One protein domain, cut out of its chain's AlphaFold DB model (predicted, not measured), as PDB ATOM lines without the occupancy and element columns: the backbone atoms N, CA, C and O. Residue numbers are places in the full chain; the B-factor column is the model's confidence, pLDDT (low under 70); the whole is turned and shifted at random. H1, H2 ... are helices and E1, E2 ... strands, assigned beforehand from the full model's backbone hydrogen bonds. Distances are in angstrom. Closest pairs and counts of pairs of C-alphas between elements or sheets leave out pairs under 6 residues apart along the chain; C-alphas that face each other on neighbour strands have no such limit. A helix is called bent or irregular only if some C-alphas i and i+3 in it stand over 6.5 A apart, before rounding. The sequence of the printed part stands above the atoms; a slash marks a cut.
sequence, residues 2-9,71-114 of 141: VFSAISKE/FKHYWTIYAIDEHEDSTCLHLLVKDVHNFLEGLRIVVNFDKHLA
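Overview. This is residues 2 to 9 and 71 to 114 of the 141 residues of an uncharacterized protein of Arachis hypogaea (UniProt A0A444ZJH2). One strongly twisted sheet of four strands makes this domain, and it opens like a V: the hairpin of E2 and E3 is one arm, the side-by-side pair E1 and E4 is the other, and they join where residues 78 to 80 of E2 pair with residues 104 to 106 of E4. A small, irregular helix, H1, sits at the far end of the E2 and E3 arm and only grazes the sheet. The printed part has 52 residues, with one named helix and four named strands in the order E1, E2, E3, H1, E4; the sheet runs E1, E4, E2, E3 and is mixed, and the class is mostly strand. The whole is flat, spanning 32 by 30 by 16 A, and only just compact, close to loose, with a radius of gyration of the C-alphas of 11.9 A.

Arrangement. Start in the sheet with E2, residues 74 to 80, and E3, residues 86 to 92, an antiparallel hairpin at 151 degrees; look for N 77 and O 89, 2.9 A apart, within hydrogen-bond range. On the other side of E2 is E4, residues 104 to 109, antiparallel to it, with N 80 and O 104 at 2.8 A. Next comes E1, residues 2 to 7, parallel to E4 at 31 degrees, with N 4 and O 105 at 2.8 A. E1 and E3 are the edge strands and are apart. H1, residues 93 to 98, is on the sheet but only grazes it; its closest C-alphas to E2 are those of Val 93 and Tyr 74, 5.6 A apart. E3, H1 and E4 form a split strand-helix-strand unit, two strands of one sheet that are not neighbours, with a helix between them along the chain and E2 between them in the sheet, and its crossover is right-handed. H1 is irregular, with C-alphas 94 and 97 7.6 A apart; 0 of its 2 O i to N i+4 pairs and 1 of its 3 O i to N i+3 pairs are within hydrogen-bond range.

Along the chain. Find C-alpha 74 at (-1.188, 25.794, -48.140); from there E2 runs 18.3 A to Ile 80. E3 begins at Ser 86 and covers 18.6 A to Leu 92, and H1 follows at once, 10.2 A from Val 93 to Asn 98. E4 runs 15.4 A from Arg 104 to C-alpha 109 at (-8.458, 6.712, -42.958). Go back to C-alpha 2 at (6.589, 11.477, -40.700) for E1, 16.6 A long to Ser 7.

Size, cuts and confidence. The two C-alphas farthest apart are those of Glu 9 and Lys 94, at 33.1 A. Residues 10 to 70 are cut out, and C-alphas 9 and 71 stand 29.2 A apart across the cut, in the link from E1 to E2. The links E2 to E3, E3 to H1 and H1 to E4 are tight. The mean pLDDT of the printed part is 84.1; look for values under 70 at residues 8 to 9 and 71 to 72.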
ATOM      1  N   VAL A   2       7.147  12.800 -41.045       81.25
ATOM      2  CA  VAL A   2       6.589  11.477 -40.700       81.25
ATOM      3  C   VAL A   2       5.062  11.557 -40.687       81.25
ATOM      4  O   VAL A   2       4.496  12.512 -40.150       81.25
ATOM      5  N   PHE A   3       4.401  10.558 -41.274       83.56
ATOM      6  CA  PHE A   3       2.945  10.423 -41.260       83.56
ATOM      7  C   PHE A   3       2.512   9.368 -40.239       83.56
ATOM      8  O   PHE A   3       3.071   8.272 -40.202       83.56
ATOM      9  N   SER A   4       1.480   9.686 -39.466       83.06
ATOM     10  CA  SER A   4       0.770   8.774 -38.574       83.06
ATOM     11  C   SER A   4      -0.626   8.522 -39.134       83.06
ATOM     12  O   SER A   4      -1.385   9.463 -39.381       83.06
ATOM     13  N   ALA A   5      -0.974   7.254 -39.334       82.94
ATOM     14  CA  ALA A   5      -2.298   6.856 -39.790       82.94
ATOM     15  C   ALA A   5      -3.217   6.600 -38.593       82.94
ATOM     16  O   ALA A   5      -2.864   5.833 -37.697       82.94
ATOM     17  N   ILE A   6      -4.405   7.202 -38.601       79.62
ATOM     18  CA  ILE A   6      -5.466   6.893 -37.638       79.62
ATOM     19  C   ILE A   6      -6.683   6.397 -38.414       79.62
ATOM     20  O   ILE A   6      -7.195   7.079 -39.303       79.62
ATOM     21  N   SER A   7      -7.143   5.190 -38.087       73.56
ATOM     22  CA  SER A   7      -8.391   4.649 -38.624       73.56
ATOM     23  C   SER A   7      -9.560   5.195 -37.814       73.56
ATOM     24  O   SER A   7      -9.587   5.058 -36.588       73.56
ATOM     25  N   LYS A   8     -10.550   5.800 -38.476       63.09
ATOM     26  CA  LYS A   8     -11.848   6.037 -37.840       63.09
ATOM     27  C   LYS A   8     -12.621   4.721 -37.818       63.09
ATOM     28  O   LYS A   8     -13.343   4.400 -38.764       63.09
ATOM     29  N   GLU A   9     -12.512   3.975 -36.722       57.72
ATOM     30  CA  GLU A   9     -13.459   2.891 -36.463       57.72
ATOM     31  C   GLU A   9     -14.877   3.471 -36.376       57.72
ATOM     32  O   GLU A   9     -15.148   4.445 -35.671       57.72
ATOM     33  N   PHE A  71      -3.987  23.486 -56.197       58.12
ATOM     34  CA  PHE A  71      -3.605  23.298 -54.812       58.12
ATOM     35  C   PHE A  71      -3.468  24.697 -54.227       58.12
ATOM     36  O   PHE A  71      -2.661  25.502 -54.697       58.12
ATOM     37  N   LYS A  72      -4.297  25.006 -53.227       63.44
ATOM     38  CA  LYS A  72      -4.096  26.190 -52.395       63.44
ATOM     39  C   LYS A  72      -2.622  26.203 -51.989       63.44
ATOM     40  O   LYS A  72      -2.056  25.146 -51.713       63.44
ATOM     41  N   HIS A  73      -1.995  27.378 -51.928       78.56
ATOM     42  CA  HIS A  73      -0.575  27.490 -51.555       78.56
ATOM     43  C   HIS A  73      -0.247  26.891 -50.171       78.56
ATOM     44  O   HIS A  73       0.925  26.789 -49.814       78.56
ATOM     45  N   TYR A  74      -1.266  26.477 -49.415       84.50
ATOM     46  CA  TYR A  74      -1.188  25.794 -48.140       84.50
ATOM     47  C   TYR A  74      -2.149  24.592 -48.083       84.50
ATOM     48  O   TYR A  74      -3.224  24.603 -48.689       84.50
ATOM     49  N   TRP A  75      -1.794  23.600 -47.273       86.31
ATOM     50  CA  TRP A  75      -2.657  22.513 -46.823       86.31
ATOM     51  C   TRP A  75      -2.954  22.666 -45.338       86.31
ATOM     52  O   TRP A  75      -2.047  22.921 -44.550       86.31
ATOM     53  N   THR A  76      -4.213  22.480 -44.953       88.62
ATOM     54  CA  THR A  76      -4.593  22.393 -43.541       88.62
ATOM     55  C   THR A  76      -4.398  20.957 -43.073       88.62
ATOM     56  O   THR A  76      -4.911  20.017 -43.683       88.62
ATOM     57  N   ILE A  77      -3.601  20.784 -42.022       88.69
ATOM     58  CA  ILE A  77      -3.191  19.481 -41.499       88.69
ATOM     59  C   ILE A  77      -3.377  19.444 -39.988       88.69
ATOM     60  O   ILE A  77      -3.272  20.467 -39.316       88.69
ATOM     61  N   TYR A  78      -3.588  18.247 -39.453       90.62
ATOM     62  CA  TYR A  78      -3.454  17.994 -38.025       90.62
ATOM     63  C   TYR A  78      -2.090  17.361 -37.775       90.62
ATOM     64  O   TYR A  78      -1.710  16.426 -38.480       90.62
ATOM     65  N   ALA A  79      -1.352  17.864 -36.797       90.88
ATOM     66  CA  ALA A  79      -0.080  17.311 -36.363       90.88
ATOM     67  C   ALA A  79      -0.152  16.964 -34.879       90.88
ATOM     68  O   ALA A  79      -0.809  17.661 -34.112       90.88
ATOM     69  N   ILE A  80       0.514  15.883 -34.498       91.62
ATOM     70  CA  ILE A  80       0.721  15.486 -33.109       91.62
ATOM     71  C   ILE A  80       2.192  15.718 -32.782       91.62
ATOM     72  O   ILE A  80       3.060  15.358 -33.584       91.62
ATOM     73  N   ASP A  81       2.465  16.324 -31.634       89.69
ATOM     74  CA  ASP A  81       3.823  16.517 -31.137       89.69
ATOM     75  C   ASP A  81       4.350  15.294 -30.352       89.69
ATOM     76  O   ASP A  81       3.865  14.160 -30.473       89.69
ATOM     77  N   GLU A  82       5.426  15.489 -29.599       87.06
ATOM     78  CA  GLU A  82       6.004  14.465 -28.726       87.06
ATOM     79  C   GLU A  82       5.199  14.226 -27.437       87.06
ATOM     80  O   GLU A  82       5.318  13.158 -26.841       87.06
ATOM     81  N   HIS A  83       4.351  15.178 -27.045       88.88
ATOM     82  CA  HIS A  83       3.482  15.123 -25.869       88.88
ATOM     83  C   HIS A  83       2.075  14.589 -26.177       88.88
ATOM     84  O   HIS A  83       1.233  14.538 -25.287       88.88
ATOM     85  N   GLU A  84       1.846  14.138 -27.414       85.56
ATOM     86  CA  GLU A  84       0.558  13.668 -27.936       85.56
ATOM     87  C   GLU A  84      -0.507  14.763 -28.114       85.56
ATOM     88  O   GLU A  84      -1.672  14.463 -28.392       85.56
ATOM     89  N   ASP A  85      -0.107  16.035 -28.070       88.81
ATOM     90  CA  ASP A  85      -1.021  17.149 -28.276       88.81
ATOM     91  C   ASP A  85      -1.270  17.382 -29.771       88.81
ATOM     92  O   ASP A  85      -0.355  17.508 -30.591       88.81
ATOM     93  N   SER A  86      -2.553  17.442 -30.144       88.50
ATOM     94  CA  SER A  86      -2.966  17.672 -31.528       88.50
ATOM     95  C   SER A  86      -3.080  19.165 -31.837       88.50
ATOM     96  O   SER A  86      -3.855  19.882 -31.202       88.50
ATOM     97  N   THR A  87      -2.395  19.619 -32.881       90.12
ATOM     98  CA  THR A  87      -2.442  21.000 -33.374       90.12
ATOM     99  C   THR A  87      -2.876  21.040 -34.837       90.12
ATOM    100  O   THR A  87      -2.554  20.152 -35.625       90.12
ATOM    101  N   CYS A  88      -3.645  22.065 -35.214       87.94
ATOM    102  CA  CYS A  88      -4.024  22.311 -36.605       87.94
ATOM    103  C   CYS A  88      -3.071  23.344 -37.213       87.94
ATOM    104  O   CYS A  88      -2.918  24.435 -36.664       87.94
ATOM    105  N   LEU A  89      -2.428  23.007 -38.332       88.81
ATOM    106  CA  LEU A  89      -1.395  23.818 -38.975       88.81
ATOM    107  C   LEU A  89      -1.708  24.034 -40.459       88.81
ATOM    108  O   LEU A  89      -2.296  23.180 -41.118       88.81
ATOM    109  N   HIS A  90      -1.262  25.169 -40.998       88.81
ATOM    110  CA  HIS A  90      -1.263  25.445 -42.435       88.81
ATOM    111  C   HIS A  90       0.142  25.190 -42.990       88.81
ATOM    112  O   HIS A  90       1.040  26.014 -42.824       88.81
ATOM    113  N   LEU A  91       0.341  24.049 -43.645       87.62
ATOM    114  CA  LEU A  91       1.605  23.685 -44.276       87.62
ATOM    115  C   LEU A  91       1.669  24.261 -45.689       87.62
ATOM    116  O   LEU A  91       0.868  23.896 -46.546       87.62
ATOM    117  N   LEU A  92       2.629  25.141 -45.952       87.50
ATOM    118  CA  LEU A  92       2.888  25.637 -47.301       87.50
ATOM    119  C   LEU A  92       3.407  24.494 -48.184       87.50
ATOM    120  O   LEU A  92       4.306  23.761 -47.779       87.50
ATOM    121  N   VAL A  93       2.891  24.376 -49.412       83.56
ATOM    122  CA  VAL A  93       3.282  23.302 -50.354       83.56
ATOM    123  C   VAL A  93       4.792  23.305 -50.610       83.56
ATOM    124  O   VAL A  93       5.430  22.258 -50.664       83.56
ATOM    125  N   LYS A  94       5.382  24.500 -50.706       84.00
ATOM    126  CA  LYS A  94       6.826  24.674 -50.882       84.00
ATOM    127  C   LYS A  94       7.649  24.246 -49.664       84.00
ATOM    128  O   LYS A  94       8.784  23.845 -49.849       84.00
ATOM    129  N   ASP A  95       7.088  24.291 -48.456       84.44
ATOM    130  CA  ASP A  95       7.823  24.099 -47.198       84.44
ATOM    131  C   ASP A  95       7.593  22.702 -46.597       84.44
ATOM    132  O   ASP A  95       7.936  22.446 -45.448       84.44
ATOM    133  N   VAL A  96       7.051  21.765 -47.383       81.62
ATOM    134  CA  VAL A  96       6.849  20.354 -46.996       81.62
ATOM    135  C   VAL A  96       8.128  19.710 -46.457       81.62
ATOM    136  O   VAL A  96       8.082  18.885 -45.545       81.62
ATOM    137  N   HIS A  97       9.278  20.085 -47.016       79.00
ATOM    138  CA  HIS A  97      10.581  19.566 -46.610       79.00
ATOM    139  C   HIS A  97      11.123  20.229 -45.335       79.00
ATOM    140  O   HIS A  97      11.951  19.631 -44.657       79.00
ATOM    141  N   ASN A  98      10.631  21.418 -44.977       82.31
ATOM    142  CA  ASN A  98      11.000  22.146 -43.760       82.31
ATOM    143  C   ASN A  98      10.005  21.885 -42.613       82.31
ATOM    144  O   ASN A  98       9.796  22.720 -41.732       82.31
ATOM    145  N   PHE A  99       9.322  20.741 -42.656       84.62
ATOM    146  CA  PHE A  99       8.399  20.365 -41.601       84.62
ATOM    147  C   PHE A  99       9.168  20.110 -40.301       84.62
ATOM    148  O   PHE A  99      10.150  19.366 -40.307       84.62
ATOM    149  N   LEU A 100       8.704  20.724 -39.208       81.31
ATOM    150  CA  LEU A 100       9.349  20.664 -37.897       81.31
ATOM    151  C   LEU A 100       9.603  19.215 -37.481       81.31
ATOM    152  O   LEU A 100       8.701  18.371 -37.488       81.31
ATOM    153  N   GLU A 101      10.850  18.942 -37.115       83.25
ATOM    154  CA  GLU A 101      11.238  17.657 -36.557       83.25
ATOM    155  C   GLU A 101      10.510  17.430 -35.222       83.25
ATOM    156  O   GLU A 101      10.257  18.372 -34.473       83.25
ATOM    157  N   GLY A 102      10.089  16.192 -34.961       82.75
ATOM    158  CA  GLY A 102       9.270  15.840 -33.793       82.75
ATOM    159  C   GLY A 102       7.754  15.916 -34.017       82.75
ATOM    160  O   GLY A 102       7.013  15.190 -33.355       82.75
ATOM    161  N   LEU A 103       7.273  16.679 -35.006       89.00
ATOM    162  CA  LEU A 103       5.859  16.651 -35.384       89.00
ATOM    163  C   LEU A 103       5.545  15.435 -36.270       89.00
ATOM    164  O   LEU A 103       6.276  15.099 -37.208       89.00
ATOM    165  N   ARG A 104       4.402  14.797 -36.015       89.12
ATOM    166  CA  ARG A 104       3.851  13.712 -36.836       89.12
ATOM    167  C   ARG A 104       2.518  14.137 -37.425       89.12
ATOM    168  O   ARG A 104       1.588  14.455 -36.690       89.12
ATOM    169  N   ILE A 105       2.401  14.124 -38.748       89.44
ATOM    170  CA  ILE A 105       1.153  14.512 -39.413       89.44
ATOM    171  C   ILE A 105       0.131  13.392 -39.275       89.44
ATOM    172  O   ILE A 105       0.419  12.247 -39.611       89.44
ATOM    173  N   VAL A 106      -1.073  13.733 -38.834       88.56
ATOM    174  CA  VAL A 106      -2.197  12.809 -38.719       88.56
ATOM    175  C   VAL A 106      -2.946  12.740 -40.034       88.56
ATOM    176  O   VAL A 106      -3.460  13.738 -40.542       88.56
ATOM    177  N   VAL A 107      -3.049  11.527 -40.559       88.56
ATOM    178  CA  VAL A 107      -3.833  11.216 -41.745       88.56
ATOM    179  C   VAL A 107      -4.948  10.264 -41.337       88.56
ATOM    180  O   VAL A 107      -4.695   9.174 -40.822       88.56
ATOM    181  N   ASN A 108      -6.190  10.695 -41.550       88.00
ATOM    182  CA  ASN A 108      -7.363   9.906 -41.206       88.00
ATOM    183  C   ASN A 108      -7.732   8.980 -42.358       88.00
ATOM    184  O   ASN A 108      -7.842   9.420 -43.503       88.00
ATOM    185  N   PHE A 109      -7.991   7.724 -42.025       88.12
ATOM    186  CA  PHE A 109      -8.458   6.712 -42.958       88.12
ATOM    187  C   PHE A 109      -9.861   6.256 -42.574       88.12
ATOM    188  O   PHE A 109     -10.207   6.175 -41.391       88.12
ATOM    189  N   ASP A 110     -10.683   5.978 -43.578       88.19
ATOM    190  CA  ASP A 110     -11.946   5.283 -43.372       88.19
ATOM    191  C   ASP A 110     -11.744   3.759 -43.269       88.19
ATOM    192  O   ASP A 110     -10.638   3.226 -43.389       88.19
ATOM    193  N   LYS A 111     -12.851   3.035 -43.081       89.69
ATOM    194  CA  LYS A 111     -12.880   1.564 -43.023       89.69
ATOM    195  C   LYS A 111     -12.385   0.860 -44.297       89.69
ATOM    196  O   LYS A 111     -12.125  -0.337 -44.263       89.69
ATOM    197  N   HIS A 112     -12.307   1.571 -45.419       89.19
ATOM    198  CA  HIS A 112     -11.807   1.076 -46.700       89.19
ATOM    199  C   HIS A 112     -10.350   1.487 -46.951       89.19
ATOM    200  O   HIS A 112      -9.856   1.298 -48.060       89.19
ATOM    201  N   LEU A 113      -9.662   2.034 -45.939       85.25
ATOM    202  CA  LEU A 113      -8.319   2.603 -46.059       85.25
ATOM    203  C   LEU A 113      -8.245   3.744 -47.086       85.25
ATOM    204  O   LEU A 113      -7.172   4.049 -47.609       85.25
ATOM    205  N   ALA A 114      -9.366   4.411 -47.366       87.44
ATOM    206  CA  ALA A 114      -9.360   5.645 -48.128       87.44
ATOM    207  C   ALA A 114      -8.999   6.801 -47.195       87.44
ATOM    208  O   ALA A 114      -9.548   6.925 -46.097       87.44
TER     209      ALA A 114